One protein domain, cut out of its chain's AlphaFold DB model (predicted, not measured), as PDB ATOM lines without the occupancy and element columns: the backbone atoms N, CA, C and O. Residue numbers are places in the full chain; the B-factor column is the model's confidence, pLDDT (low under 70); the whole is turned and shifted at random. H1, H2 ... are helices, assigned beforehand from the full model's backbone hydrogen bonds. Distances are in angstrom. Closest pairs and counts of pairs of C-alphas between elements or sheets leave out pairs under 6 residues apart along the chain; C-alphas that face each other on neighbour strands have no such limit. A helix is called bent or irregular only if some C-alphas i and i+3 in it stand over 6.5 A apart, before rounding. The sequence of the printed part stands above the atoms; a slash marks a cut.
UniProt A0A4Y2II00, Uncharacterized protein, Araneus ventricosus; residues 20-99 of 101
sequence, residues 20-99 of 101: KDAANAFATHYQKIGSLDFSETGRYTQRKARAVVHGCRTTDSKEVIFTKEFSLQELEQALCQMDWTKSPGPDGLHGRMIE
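AT A GLANCE: This is residues 20 to 99 of the 101 residues of an uncharacterized protein of Araneus ventricosus (UniProt A0A4Y2II00). Five separate helices are strung one after another round an open, elongated loop with an empty middle, and no helix packs on another. H1 and H2 make the two long sides of one end, where residues 34 to 39 turn the backbone back; H3 and H4 carry it on to the other end, where residues 82 to 94 fold back and lead into the short H5, leaving the loop unclosed. The printed part has 80 residues with five named helices, in the order H1, H2, H3, H4, H5, and no named strand; the class is all helix, with 52 of the 80 residues in helices. The whole is extended, with a radius of gyration of the C-alphas of 18.7 A, and spans 54 by 31 by 21 A.

IN THESE COORDINATES: H1 is residues 20 to 33, 20.2 A from first to last C-alpha, and begins with C-alpha 20 at (1.087, -30.501, -33.632). H2 is residues 40 to 58, the longest helix with 19 residues and 27.5 A; it begins at C-alpha 40, (-15.552, -30.757, -1.620), and ends at C-alpha 58, (-6.440, -47.931, -21.009), with z falling where z rose along H1. H2 is irregular: C-alphas 41 and 44 are 7.1 A apart, against about 5 A in a regular helix, and its line is a rough one. H3 is residues 64 to 67, four residues. H4 is residues 72 to 81, 14.3 A long. H5 is residues 95 to 99, five residues, and ends with C-alpha 99 at (-5.375, -35.662, -52.060).

HOW THE PARTS SIT: H1 touches no helix. H1 and H2, which follow each other, are apart, with no C-alpha of the one within 8 A of the other, and a short link of six residues joins them. H2 and H3 are apart across a tight link of five residues, and H3 and H4 are apart across a tight link of four. H4 and H5 are apart too, and their link is long, with 13 residues. The pairs that do not follow each other, H1 and H3, H1 and H4, H1 and H5, H2 and H4, H2 and H5, and H3 and H5, are likewise apart. There is no hairpin. In H1 and H4 every backbone O i to N i+4 pair is within hydrogen-bond range; in H2 it is 13 of 15, H3 is too short for such a pair, and in H5 it is 0 of 1, beside 2 of 2 O i to N i+3 pairs within range.

THE WHOLE: The two C-alphas farthest apart are those of Glu 40 and Gln 73, at 54.3 A, while the first and last printed C-alphas, Lys 20 and Glu 99, are 20.2 A apart. Three stretches stand free, with no C-alpha 8 or more residues away along the chain within 10 A: residues 20 to 35, of which 20 to 33 belong to H1; residues 39 to 45, of which 40 to 45 belong to H2; and residues 47 to 78, of which 47 to 58 belong to H2, 64 to 67 to H3 and 72 to 78 to H4. The helix centre nearest to the mean of the C-alphas is that of H1, at 13.8 A, and the farthest is that of H4, at 21.9 A. The C-alphas of residues 82 to 94, a long stretch with no named element, lie 7 to 22 A from that mean. The printed part runs from 20 to 99 with no cut, in a full chain of 101 residues. The mean pLDDT of the printed part is 78.0; residues 87 to 99 are under 70, and H5 has a mean of 64.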
ATOM      1  N   LYS A  20       0.962 -29.702 -34.861       80.69
ATOM      2  CA  LYS A  20       1.087 -30.501 -33.632       80.69
ATOM      3  C   LYS A  20       1.019 -29.619 -32.389       80.69
ATOM      4  O   LYS A  20       0.344 -29.949 -31.414       80.69
ATOM      5  N   ASP A  21       1.734 -28.506 -32.419       77.56
ATOM      6  CA  ASP A  21       1.799 -27.591 -31.287       77.56
ATOM      7  C   ASP A  21       0.474 -26.832 -31.137       77.56
ATOM      8  O   ASP A  21       0.016 -26.614 -30.016       77.56
ATOM      9  N   ALA A  22      -0.190 -26.516 -32.253       78.06
ATOM     10  CA  ALA A  22      -1.521 -25.913 -32.277       78.06
ATOM     11  C   ALA A  22      -2.564 -26.852 -31.663       78.06
ATOM     12  O   ALA A  22      -3.333 -26.438 -30.794       78.06
ATOM     13  N   ALA A  23      -2.545 -28.134 -32.040       79.00
ATOM     14  CA  ALA A  23      -3.412 -29.155 -31.461       79.00
ATOM     15  C   ALA A  23      -3.173 -29.322 -29.950       79.00
ATOM     16  O   ALA A  23      -4.125 -29.415 -29.172       79.00
ATOM     17  N   ASN A  24      -1.914 -29.286 -29.504       80.94
ATOM     18  CA  ASN A  24      -1.573 -29.344 -28.080       80.94
ATOM     19  C   ASN A  24      -2.064 -28.108 -27.307       80.94
ATOM     20  O   ASN A  24      -2.610 -28.239 -26.203       80.94
ATOM     21  N   ALA A  25      -1.903 -26.908 -27.874       80.38
ATOM     22  CA  ALA A  25      -2.410 -25.666 -27.293       80.38
ATOM     23  C   ALA A  25      -3.944 -25.684 -27.199       80.38
ATOM     24  O   ALA A  25      -4.504 -25.362 -26.147       80.38
ATOM     25  N   PHE A  26      -4.619 -26.161 -28.248       80.38
ATOM     26  CA  PHE A  26      -6.066 -26.366 -28.283       80.38
ATOM     27  C   PHE A  26      -6.536 -27.328 -27.189       80.38
ATOM     28  O   PHE A  26      -7.418 -26.979 -26.400       80.38
ATOM     29  N   ALA A  27      -5.914 -28.504 -27.081       80.31
ATOM     30  CA  ALA A  27      -6.243 -29.493 -26.057       80.31
ATOM     31  C   ALA A  27      -6.073 -28.920 -24.642       80.31
ATOM     32  O   ALA A  27      -6.948 -29.080 -23.791       80.31
ATOM     33  N   THR A  28      -4.985 -28.182 -24.407       81.25
ATOM     34  CA  THR A  28      -4.711 -27.530 -23.118       81.25
ATOM     35  C   THR A  28      -5.749 -26.457 -22.794       81.25
ATOM     36  O   THR A  28      -6.227 -26.376 -21.660       81.25
ATOM     37  N   HIS A  29      -6.112 -25.629 -23.774       81.69
ATOM     38  CA  HIS A  29      -7.137 -24.603 -23.615       81.69
ATOM     39  C   HIS A  29      -8.486 -25.232 -23.247       81.69
ATOM     40  O   HIS A  29      -9.075 -24.862 -22.231       81.69
ATOM     41  N   TYR A  30      -8.931 -26.241 -24.001       79.94
ATOM     42  CA  TYR A  30     -10.179 -26.956 -23.726       79.94
ATOM     43  C   TYR A  30     -10.171 -27.693 -22.392       79.94
ATOM     44  O   TYR A  30     -11.178 -27.683 -21.689       79.94
ATOM     45  N   GLN A  31      -9.041 -28.269 -21.990       79.06
ATOM     46  CA  GLN A  31      -8.912 -28.881 -20.672       79.06
ATOM     47  C   GLN A  31      -9.123 -27.859 -19.548       79.06
ATOM     48  O   GLN A  31      -9.725 -28.197 -18.531       79.06
ATOM     49  N   LYS A  32      -8.658 -26.615 -19.719       78.12
ATOM     50  CA  LYS A  32      -8.853 -25.543 -18.733       78.12
ATOM     51  C   LYS A  32     -10.306 -25.073 -18.679       78.12
ATOM     52  O   LYS A  32     -10.866 -25.013 -17.591       78.12
ATOM     53  N   ILE A  33     -10.916 -24.762 -19.826       79.62
ATOM     54  CA  ILE A  33     -12.283 -24.204 -19.865       79.62
ATOM     55  C   ILE A  33     -13.378 -25.260 -19.673       79.62
ATOM     56  O   ILE A  33     -14.457 -24.948 -19.184       79.62
ATOM     57  N   GLY A  34     -13.105 -26.507 -20.053       72.69
ATOM     58  CA  GLY A  34     -14.010 -27.644 -19.897       72.69
ATOM     59  C   GLY A  34     -13.862 -28.352 -18.552       72.69
ATOM     60  O   GLY A  34     -14.600 -29.299 -18.278       72.69
ATOM     61  N   SER A  35     -12.917 -27.927 -17.703       72.38
ATOM     62  CA  SER A  35     -12.786 -28.479 -16.359       72.38
ATOM     63  C   SER A  35     -13.961 -28.021 -15.505       72.38
ATOM     64  O   SER A  35     -14.084 -26.847 -15.167       72.38
ATOM     65  N   LEU A  36     -14.797 -28.973 -15.102       73.88
ATOM     66  CA  LEU A  36     -15.813 -28.739 -14.086       73.88
ATOM     67  C   LEU A  36     -15.133 -28.496 -12.736       73.88
ATOM     68  O   LEU A  36     -14.290 -29.293 -12.306       73.88
ATOM     69  N   ASP A  37     -15.507 -27.403 -12.073       74.75
ATOM     70  CA  ASP A  37     -15.091 -27.145 -10.701       74.75
ATOM     71  C   ASP A  37     -15.941 -27.999  -9.754       74.75
ATOM     72  O   ASP A  37     -17.168 -27.879  -9.698       74.75
ATOM     73  N   PHE A  38     -15.293 -28.926  -9.052       73.38
ATOM     74  CA  PHE A  38     -15.960 -29.798  -8.095       73.38
ATOM     75  C   PHE A  38     -15.705 -29.263  -6.692       73.38
ATOM     76  O   PHE A  38     -14.573 -29.281  -6.209       73.38
ATOM     77  N   SER A  39     -16.778 -28.875  -6.003       79.19
ATOM     78  CA  SER A  39     -16.728 -28.594  -4.571       79.19
ATOM     79  C   SER A  39     -16.311 -29.840  -3.774       79.19
ATOM     80  O   SER A  39     -16.271 -30.964  -4.285       79.19
ATOM     81  N   GLU A  40     -16.013 -29.666  -2.485       72.56
ATOM     82  CA  GLU A  40     -15.552 -30.757  -1.620       72.56
ATOM     83  C   GLU A  40     -16.521 -31.956  -1.578       72.56
ATOM     84  O   GLU A  40     -16.081 -33.108  -1.592       72.56
ATOM     85  N   THR A  41     -17.830 -31.702  -1.669       73.00
ATOM     86  CA  THR A  41     -18.880 -32.732  -1.771       73.00
ATOM     87  C   THR A  41     -18.894 -33.459  -3.122       73.00
ATOM     88  O   THR A  41     -19.331 -34.605  -3.207       73.00
ATOM     89  N   GLY A  42     -18.358 -32.843  -4.179       80.88
ATOM     90  CA  GLY A  42     -18.238 -33.405  -5.525       80.88
ATOM     91  C   GLY A  42     -16.967 -34.223  -5.775       80.88
ATOM     92  O   GLY A  42     -16.885 -34.907  -6.798       80.88
ATOM     93  N   ARG A  43     -15.982 -34.221  -4.858       83.00
ATOM     94  CA  ARG A  43     -14.698 -34.938  -5.051       83.00
ATOM     95  C   ARG A  43     -14.872 -36.434  -5.298       83.00
ATOM     96  O   ARG A  43     -14.116 -37.022  -6.073       83.00
ATOM     97  N   TYR A  44     -15.847 -37.066  -4.647       86.69
ATOM     98  CA  TYR A  44     -16.130 -38.487  -4.855       86.69
ATOM     99  C   TYR A  44     -16.594 -38.762  -6.292       86.69
ATOM    100  O   TYR A  44     -16.059 -39.648  -6.965       86.69
ATOM    101  N   THR A  45     -17.529 -37.951  -6.791       85.19
ATOM    102  CA  THR A  45     -18.026 -38.009  -8.170       85.19
ATOM    103  C   THR A  45     -16.912 -37.720  -9.172       85.19
ATOM    104  O   THR A  45     -16.749 -38.468 -10.133       85.19
ATOM    105  N   GLN A  46     -16.076 -36.713  -8.908       84.81
ATOM    106  CA  GLN A  46     -14.904 -36.392  -9.723       84.81
ATOM    107  C   GLN A  46     -13.936 -37.578  -9.827       84.81
ATOM    108  O   GLN A  46     -13.491 -37.924 -10.922       84.81
ATOM    109  N   ARG A  47     -13.613 -38.226  -8.700       85.25
ATOM    110  CA  ARG A  47     -12.744 -39.411  -8.679       85.25
ATOM    111  C   ARG A  47     -13.332 -40.558  -9.491       85.25
ATOM    112  O   ARG A  47     -12.606 -41.149 -10.286       85.25
ATOM    113  N   LYS A  48     -14.627 -40.846  -9.336       89.44
ATOM    114  CA  LYS A  48     -15.311 -41.877 -10.130       89.44
ATOM    115  C   LYS A  48     -15.288 -41.561 -11.622       89.44
ATOM    116  O   LYS A  48     -14.916 -42.426 -12.404       89.44
ATOM    117  N   ALA A  49     -15.616 -40.332 -12.013       84.50
ATOM    118  CA  ALA A  49     -15.602 -39.920 -13.414       84.50
ATOM    119  C   ALA A  49     -14.199 -40.053 -14.029       84.50
ATOM    120  O   ALA A  49     -14.047 -40.634 -15.101       84.50
ATOM    121  N   ARG A  50     -13.155 -39.606 -13.316       84.44
ATOM    122  CA  ARG A  50     -11.760 -39.773 -13.755       84.44
ATOM    123  C   ARG A  50     -11.359 -41.241 -13.873       84.44
ATOM    124  O   ARG A  50     -10.686 -41.593 -14.834       84.44
ATOM    125  N   ALA A  51     -11.778 -42.088 -12.933       85.81
ATOM    126  CA  ALA A  51     -11.512 -43.522 -12.990       85.81
ATOM    127  C   ALA A  51     -12.179 -44.182 -14.207       85.81
ATOM    128  O   ALA A  51     -11.540 -44.989 -14.874       85.81
ATOM    129  N   VAL A  52     -13.417 -43.799 -14.539       85.56
ATOM    130  CA  VAL A  52     -14.117 -44.283 -15.742       85.56
ATOM    131  C   VAL A  52     -13.391 -43.838 -17.010       85.56
ATOM    132  O   VAL A  52     -13.061 -44.680 -17.835       85.56
ATOM    133  N   VAL A  53     -13.068 -42.545 -17.144       82.69
ATOM    134  CA  VAL A  53     -12.346 -42.019 -18.319       82.69
ATOM    135  C   VAL A  53     -10.989 -42.699 -18.482       82.69
ATOM    136  O   VAL A  53     -10.635 -43.125 -19.579       82.69
ATOM    137  N   HIS A  54     -10.232 -42.835 -17.391       83.31
ATOM    138  CA  HIS A  54      -8.941 -43.511 -17.429       83.31
ATOM    139  C   HIS A  54      -9.100 -44.985 -17.808       83.31
ATOM    140  O   HIS A  54      -8.329 -45.471 -18.628       83.31
ATOM    141  N   GLY A  55     -10.111 -45.669 -17.263       80.94
ATOM    142  CA  GLY A  55     -10.450 -47.045 -17.616       80.94
ATOM    143  C   GLY A  55     -10.758 -47.199 -19.102       80.94
ATOM    144  O   GLY A  55     -10.172 -48.059 -19.748       80.94
ATOM    145  N   CYS A  56     -11.592 -46.332 -19.677       79.50
ATOM    146  CA  CYS A  56     -11.890 -46.337 -21.111       79.50
ATOM    147  C   CYS A  56     -10.653 -46.071 -21.977       79.50
ATOM    148  O   CYS A  56     -10.535 -46.645 -23.050       79.50
ATOM    149  N   ARG A  57      -9.723 -45.225 -21.518       75.50
ATOM    150  CA  ARG A  57      -8.490 -44.921 -22.259       75.50
ATOM    151  C   ARG A  57      -7.488 -46.076 -22.258       75.50
ATOM    152  O   ARG A  57      -6.720 -46.202 -23.200       75.50
ATOM    153  N   THR A  58      -7.435 -46.857 -21.180       76.06
ATOM    154  CA  THR A  58      -6.440 -47.931 -21.009       76.06
ATOM    155  C   THR A  58      -6.978 -49.326 -21.281       76.06
ATOM    156  O   THR A  58      -6.223 -50.285 -21.173       76.06
ATOM    157  N   THR A  59      -8.273 -49.459 -21.552       79.88
ATOM    158  CA  THR A  59      -8.872 -50.748 -21.883       79.88
ATOM    159  C   THR A  59      -8.940 -50.863 -23.391       79.88
ATOM    160  O   THR A  59      -9.649 -50.089 -24.032       79.88
ATOM    161  N   ASP A  60      -8.226 -51.841 -23.937       77.06
ATOM    162  CA  ASP A  60      -8.338 -52.179 -25.348       77.06
ATOM    163  C   ASP A  60      -9.790 -52.525 -25.677       77.06
ATOM    164  O   ASP A  60     -10.487 -53.215 -24.918       77.06
ATOM    165  N   SER A  61     -10.268 -52.020 -26.811       76.94
ATOM    166  CA  SER A  61     -11.623 -52.323 -27.236       76.94
ATOM    167  C   SER A  61     -11.746 -53.813 -27.553       76.94
ATOM    168  O   SER A  61     -10.930 -54.376 -28.277       76.94
ATOM    169  N   LYS A  62     -12.795 -54.457 -27.032       82.00
ATOM    170  CA  LYS A  62     -13.140 -55.844 -27.390       82.00
ATOM    171  C   LYS A  62     -13.783 -55.942 -28.771       82.00
ATOM    172  O   LYS A  62     -13.944 -57.042 -29.293       82.00
ATOM    173  N   GLU A  63     -14.178 -54.806 -29.336       81.81
ATOM    174  CA  GLU A  63     -14.773 -54.749 -30.657       81.81
ATOM    175  C   GLU A  63     -13.705 -55.025 -31.712       81.81
ATOM    176  O   GLU A  63     -12.691 -54.328 -31.815       81.81
ATOM    177  N   VAL A  64     -13.968 -56.043 -32.529       78.38
ATOM    178  CA  VAL A  64     -13.044 -56.512 -33.568       78.38
ATOM    179  C   VAL A  64     -12.707 -55.392 -34.553       78.38
ATOM    180  O   VAL A  64     -11.589 -55.328 -35.045       78.38
ATOM    181  N   ILE A  65     -13.624 -54.453 -34.794       79.00
ATOM    182  CA  ILE A  65     -13.409 -53.331 -35.719       79.00
ATOM    183  C   ILE A  65     -12.266 -52.388 -35.307       79.00
ATOM    184  O   ILE A  65     -11.712 -51.721 -36.172       79.00
ATOM    185  N   PHE A  66     -11.912 -52.324 -34.018       73.44
ATOM    186  CA  PHE A  66     -10.839 -51.452 -33.518       73.44
ATOM    187  C   PHE A  66      -9.521 -52.193 -33.274       73.44
ATOM    188  O   PHE A  66      -8.513 -51.557 -32.986       73.44
ATOM    189  N   THR A  67      -9.528 -53.525 -33.356       77.75
ATOM    190  CA  THR A  67      -8.345 -54.377 -33.146       77.75
ATOM    191  C   THR A  67      -7.914 -55.113 -34.410       77.75
ATOM    192  O   THR A  67      -6.776 -55.565 -34.498       77.75
ATOM    193  N   LYS A  68      -8.801 -55.227 -35.403       83.31
ATOM    194  CA  LYS A  68      -8.492 -55.794 -36.710       83.31
ATOM    195  C   LYS A  68      -7.648 -54.800 -37.503       83.31
ATOM    196  O   LYS A  68      -8.080 -53.682 -37.770       83.31
ATOM    197  N   GLU A  69      -6.467 -55.241 -37.920       84.19
ATOM    198  CA  GLU A  69      -5.674 -54.520 -38.911       84.19
ATOM    199  C   GLU A  69      -6.438 -54.462 -40.238       84.19
ATOM    200  O   GLU A  69      -6.992 -55.467 -40.696       84.19
ATOM    201  N   PHE A  70      -6.486 -53.282 -40.852       84.38
ATOM    202  CA  PHE A  70      -7.021 -53.135 -42.199       84.38
ATOM    203  C   PHE A  70      -5.927 -53.451 -43.218       84.38
ATOM    204  O   PHE A  70      -4.774 -53.039 -43.090       84.38
ATOM    205  N   SER A  71      -6.300 -54.196 -44.250       89.62
ATOM    206  CA  SER A  71      -5.449 -54.427 -45.410       89.62
ATOM    207  C   SER A  71      -5.327 -53.161 -46.259       89.62
ATOM    208  O   SER A  71      -6.208 -52.296 -46.256       89.62
ATOM    209  N   LEU A  72      -4.255 -53.077 -47.050       87.75
ATOM    210  CA  LEU A  72      -4.083 -51.993 -48.020       87.75
ATOM    211  C   LEU A  72      -5.274 -51.912 -48.990       87.75
ATOM    212  O   LEU A  72      -5.754 -50.825 -49.283       87.75
ATOM    213  N   GLN A  73      -5.809 -53.060 -49.410       90.75
ATOM    214  CA  GLN A  73      -6.956 -53.125 -50.313       90.75
ATOM    215  C   GLN A  73      -8.244 -52.579 -49.674       90.75
ATOM    216  O   GLN A  73      -9.002 -51.867 -50.330       90.75
ATOM    217  N   GLU A  74      -8.495 -52.883 -48.394       85.81
ATOM    218  CA  GLU A  74      -9.623 -52.305 -47.646       85.81
ATOM    219  C   GLU A  74      -9.482 -50.778 -47.531       85.81
ATOM    220  O   GLU A  74     -10.471 -50.061 -47.693       85.81
ATOM    221  N   LEU A  75      -8.260 -50.274 -47.318       84.75
ATOM    222  CA  LEU A  75      -7.980 -48.838 -47.282       84.75
ATOM    223  C   LEU A  75      -8.232 -48.176 -48.646       84.75
ATOM    224  O   LEU A  75      -8.969 -47.197 -48.723       84.75
ATOM    225  N   GLU A  76      -7.672 -48.724 -49.723       85.44
ATOM    226  CA  GLU A  76      -7.864 -48.222 -51.092       85.44
ATOM    227  C   GLU A  76      -9.344 -48.202 -51.485       85.44
ATOM    228  O   GLU A  76      -9.839 -47.228 -52.056       85.44
ATOM    229  N   GLN A  77     -10.088 -49.253 -51.136       86.69
ATOM    230  CA  GLN A  77     -11.518 -49.323 -51.407       86.69
ATOM    231  C   GLN A  77     -12.308 -48.283 -50.603       86.69
ATOM    232  O   GLN A  77     -13.224 -47.666 -51.151       86.69
ATOM    233  N   ALA A  78     -11.952 -48.058 -49.336       82.88
ATOM    234  CA  ALA A  78     -12.563 -47.018 -48.514       82.88
ATOM    235  C   ALA A  78     -12.304 -45.618 -49.089       82.88
ATOM    236  O   ALA A  78     -13.228 -44.809 -49.150       82.88
ATOM    237  N   LEU A  79     -11.090 -45.355 -49.583       80.44
ATOM    238  CA  LEU A  79     -10.739 -44.098 -50.250       80.44
ATOM    239  C   LEU A  79     -11.531 -43.893 -51.546       80.44
ATOM    240  O   LEU A  79     -12.080 -42.816 -51.760       80.44
ATOM    241  N   CYS A  80     -11.676 -44.931 -52.373       81.56
ATOM    242  CA  CYS A  80     -12.493 -44.876 -53.590       81.56
ATOM    243  C   CYS A  80     -13.976 -44.574 -53.313       81.56
ATOM    244  O   CYS A  80     -14.645 -43.970 -54.149       81.56
ATOM    245  N   GLN A  81     -14.500 -45.012 -52.166       80.12
ATOM    246  CA  GLN A  81     -15.891 -44.780 -51.761       80.12
ATOM    247  C   GLN A  81     -16.082 -43.493 -50.951       80.12
ATOM    248  O   GLN A  81     -17.218 -43.124 -50.649       80.12
ATOM    249  N   MET A  82     -14.995 -42.820 -50.574       76.62
ATOM    250  CA  MET A  82     -15.063 -41.624 -49.752       76.62
ATOM    251  C   MET A  82     -15.655 -40.462 -50.556       76.62
ATOM    252  O   MET A  82     -15.181 -40.115 -51.634       76.62
ATOM    253  N   ASP A  83     -16.694 -39.827 -50.012       79.44
ATOM    254  CA  ASP A  83     -17.229 -38.587 -50.571       79.44
ATOM    255  C   ASP A  83     -16.332 -37.407 -50.173       79.44
ATOM    256  O   ASP A  83     -16.403 -36.883 -49.058       79.44
ATOM    257  N   TRP A  84     -15.495 -36.982 -51.116       73.25
ATOM    258  CA  TRP A  84     -14.545 -35.873 -50.980       73.25
ATOM    259  C   TRP A  84     -15.205 -34.519 -50.697       73.25
ATOM    260  O   TRP A  84     -14.546 -33.595 -50.210       73.25
ATOM    261  N   THR A  85     -16.500 -34.391 -50.993       76.00
ATOM    262  CA  THR A  85     -17.276 -33.162 -50.791       76.00
ATOM    263  C   THR A  85     -17.919 -33.087 -49.412       76.00
ATOM    264  O   THR A  85     -18.413 -32.025 -49.021       76.00
ATOM    265  N   LYS A  86     -17.878 -34.183 -48.645       74.88
ATOM    266  CA  LYS A  86     -18.444 -34.229 -47.303       74.88
ATOM    267  C   LYS A  86     -17.676 -33.296 -46.369       74.88
ATOM    268  O   LYS A  86     -16.445 -33.266 -46.351       74.88
ATOM    269  N   SER A  87     -18.431 -32.537 -45.578       67.69
ATOM    270  CA  SER A  87     -17.885 -31.668 -44.537       67.69
ATOM    271  C   SER A  87     -17.041 -32.477 -43.542       67.69
ATOM    272  O   SER A  87     -17.441 -33.599 -43.208       67.69
ATOM    273  N   PRO A  88     -15.917 -31.922 -43.055       67.81
ATOM    274  CA  PRO A  88     -15.013 -32.622 -42.151       67.81
ATOM    275  C   PRO A  88     -15.732 -33.094 -40.885       67.81
ATOM    276  O   PRO A  88     -16.694 -32.469 -40.423       67.81
ATOM    277  N   GLY A  89     -15.265 -34.217 -40.343       67.19
ATOM    278  CA  GLY A  89     -15.748 -34.742 -39.073       67.19
ATOM    279  C   GLY A  89     -15.421 -33.809 -37.898       67.19
ATOM    280  O   GLY A  89     -14.724 -32.805 -38.057       67.19
ATOM    281  N   PRO A  90     -15.901 -34.122 -36.682       62.28
ATOM    282  CA  PRO A  90     -15.541 -33.374 -35.471       62.28
ATOM    283  C   PRO A  90     -14.039 -33.434 -35.136       62.28
ATOM    284  O   PRO A  90     -13.562 -32.648 -34.324       62.28
ATOM    285  N   ASP A  91     -13.301 -34.347 -35.767       66.50
ATOM    286  CA  ASP A  91     -11.840 -34.445 -35.763       66.50
ATOM    287  C   ASP A  91     -11.152 -33.468 -36.740       66.50
ATOM    288  O   ASP A  91      -9.927 -33.364 -36.736       66.50
ATOM    289  N   GLY A  92     -11.913 -32.734 -37.559       60.84
ATOM    290  CA  GLY A  92     -11.398 -31.781 -38.541       60.84
ATOM    291  C   GLY A  92     -10.785 -32.428 -39.785       60.84
ATOM    292  O   GLY A  92     -10.301 -31.705 -40.656       60.84
ATOM    293  N   LEU A  93     -10.826 -33.761 -39.903       62.97
ATOM    294  CA  LEU A  93     -10.281 -34.472 -41.054       62.97
ATOM    295  C   LEU A  93     -11.201 -34.274 -42.258       62.97
ATOM    296  O   LEU A  93     -12.356 -34.707 -42.276       62.97
ATOM    297  N   HIS A  94     -10.688 -33.578 -43.269       67.94
ATOM    298  CA  HIS A  94     -11.401 -33.331 -44.515       67.94
ATOM    299  C   HIS A  94     -10.985 -34.371 -45.552       67.94
ATOM    300  O   HIS A  94      -9.795 -34.636 -45.698       67.94
ATOM    301  N   GLY A  95     -11.937 -34.882 -46.344       64.25
ATOM    302  CA  GLY A  95     -11.624 -35.815 -47.435       64.25
ATOM    303  C   GLY A  95     -10.483 -35.312 -48.332       64.25
ATOM    304  O   GLY A  95      -9.535 -36.042 -48.583       64.25
ATOM    305  N   ARG A  96     -10.483 -34.021 -48.695       66.19
ATOM    306  CA  ARG A  96      -9.425 -33.388 -49.504       66.19
ATOM    307  C   ARG A  96      -8.022 -33.374 -48.888       66.19
ATOM    308  O   ARG A  96      -7.067 -33.194 -49.627       66.19
ATOM    309  N   MET A  97      -7.861 -33.598 -47.582       64.56
ATOM    310  CA  MET A  97      -6.520 -33.734 -46.987       64.56
ATOM    311  C   MET A  97      -5.794 -34.991 -47.486       64.56
ATOM    312  O   MET A  97      -4.570 -35.030 -47.448       64.56
ATOM    313  N   ILE A  98      -6.527 -35.991 -47.990       64.19
ATOM    314  CA  ILE A  98      -5.944 -37.220 -48.545       64.19
ATOM    315  C   ILE A  98      -5.483 -37.034 -50.005       64.19
ATOM    316  O   ILE A  98      -4.681 -37.821 -50.484       64.19
ATOM    317  N   GLU A  99      -5.883 -35.961 -50.703       61.69
ATOM    318  CA  GLU A  99      -5.375 -35.662 -52.060       61.69
ATOM    319  C   GLU A  99      -3.865 -35.350 -52.084       61.69
ATOM    320  O   GLU A  99      -3.282 -35.222 -53.160       61.69
TER     321      GLU A  99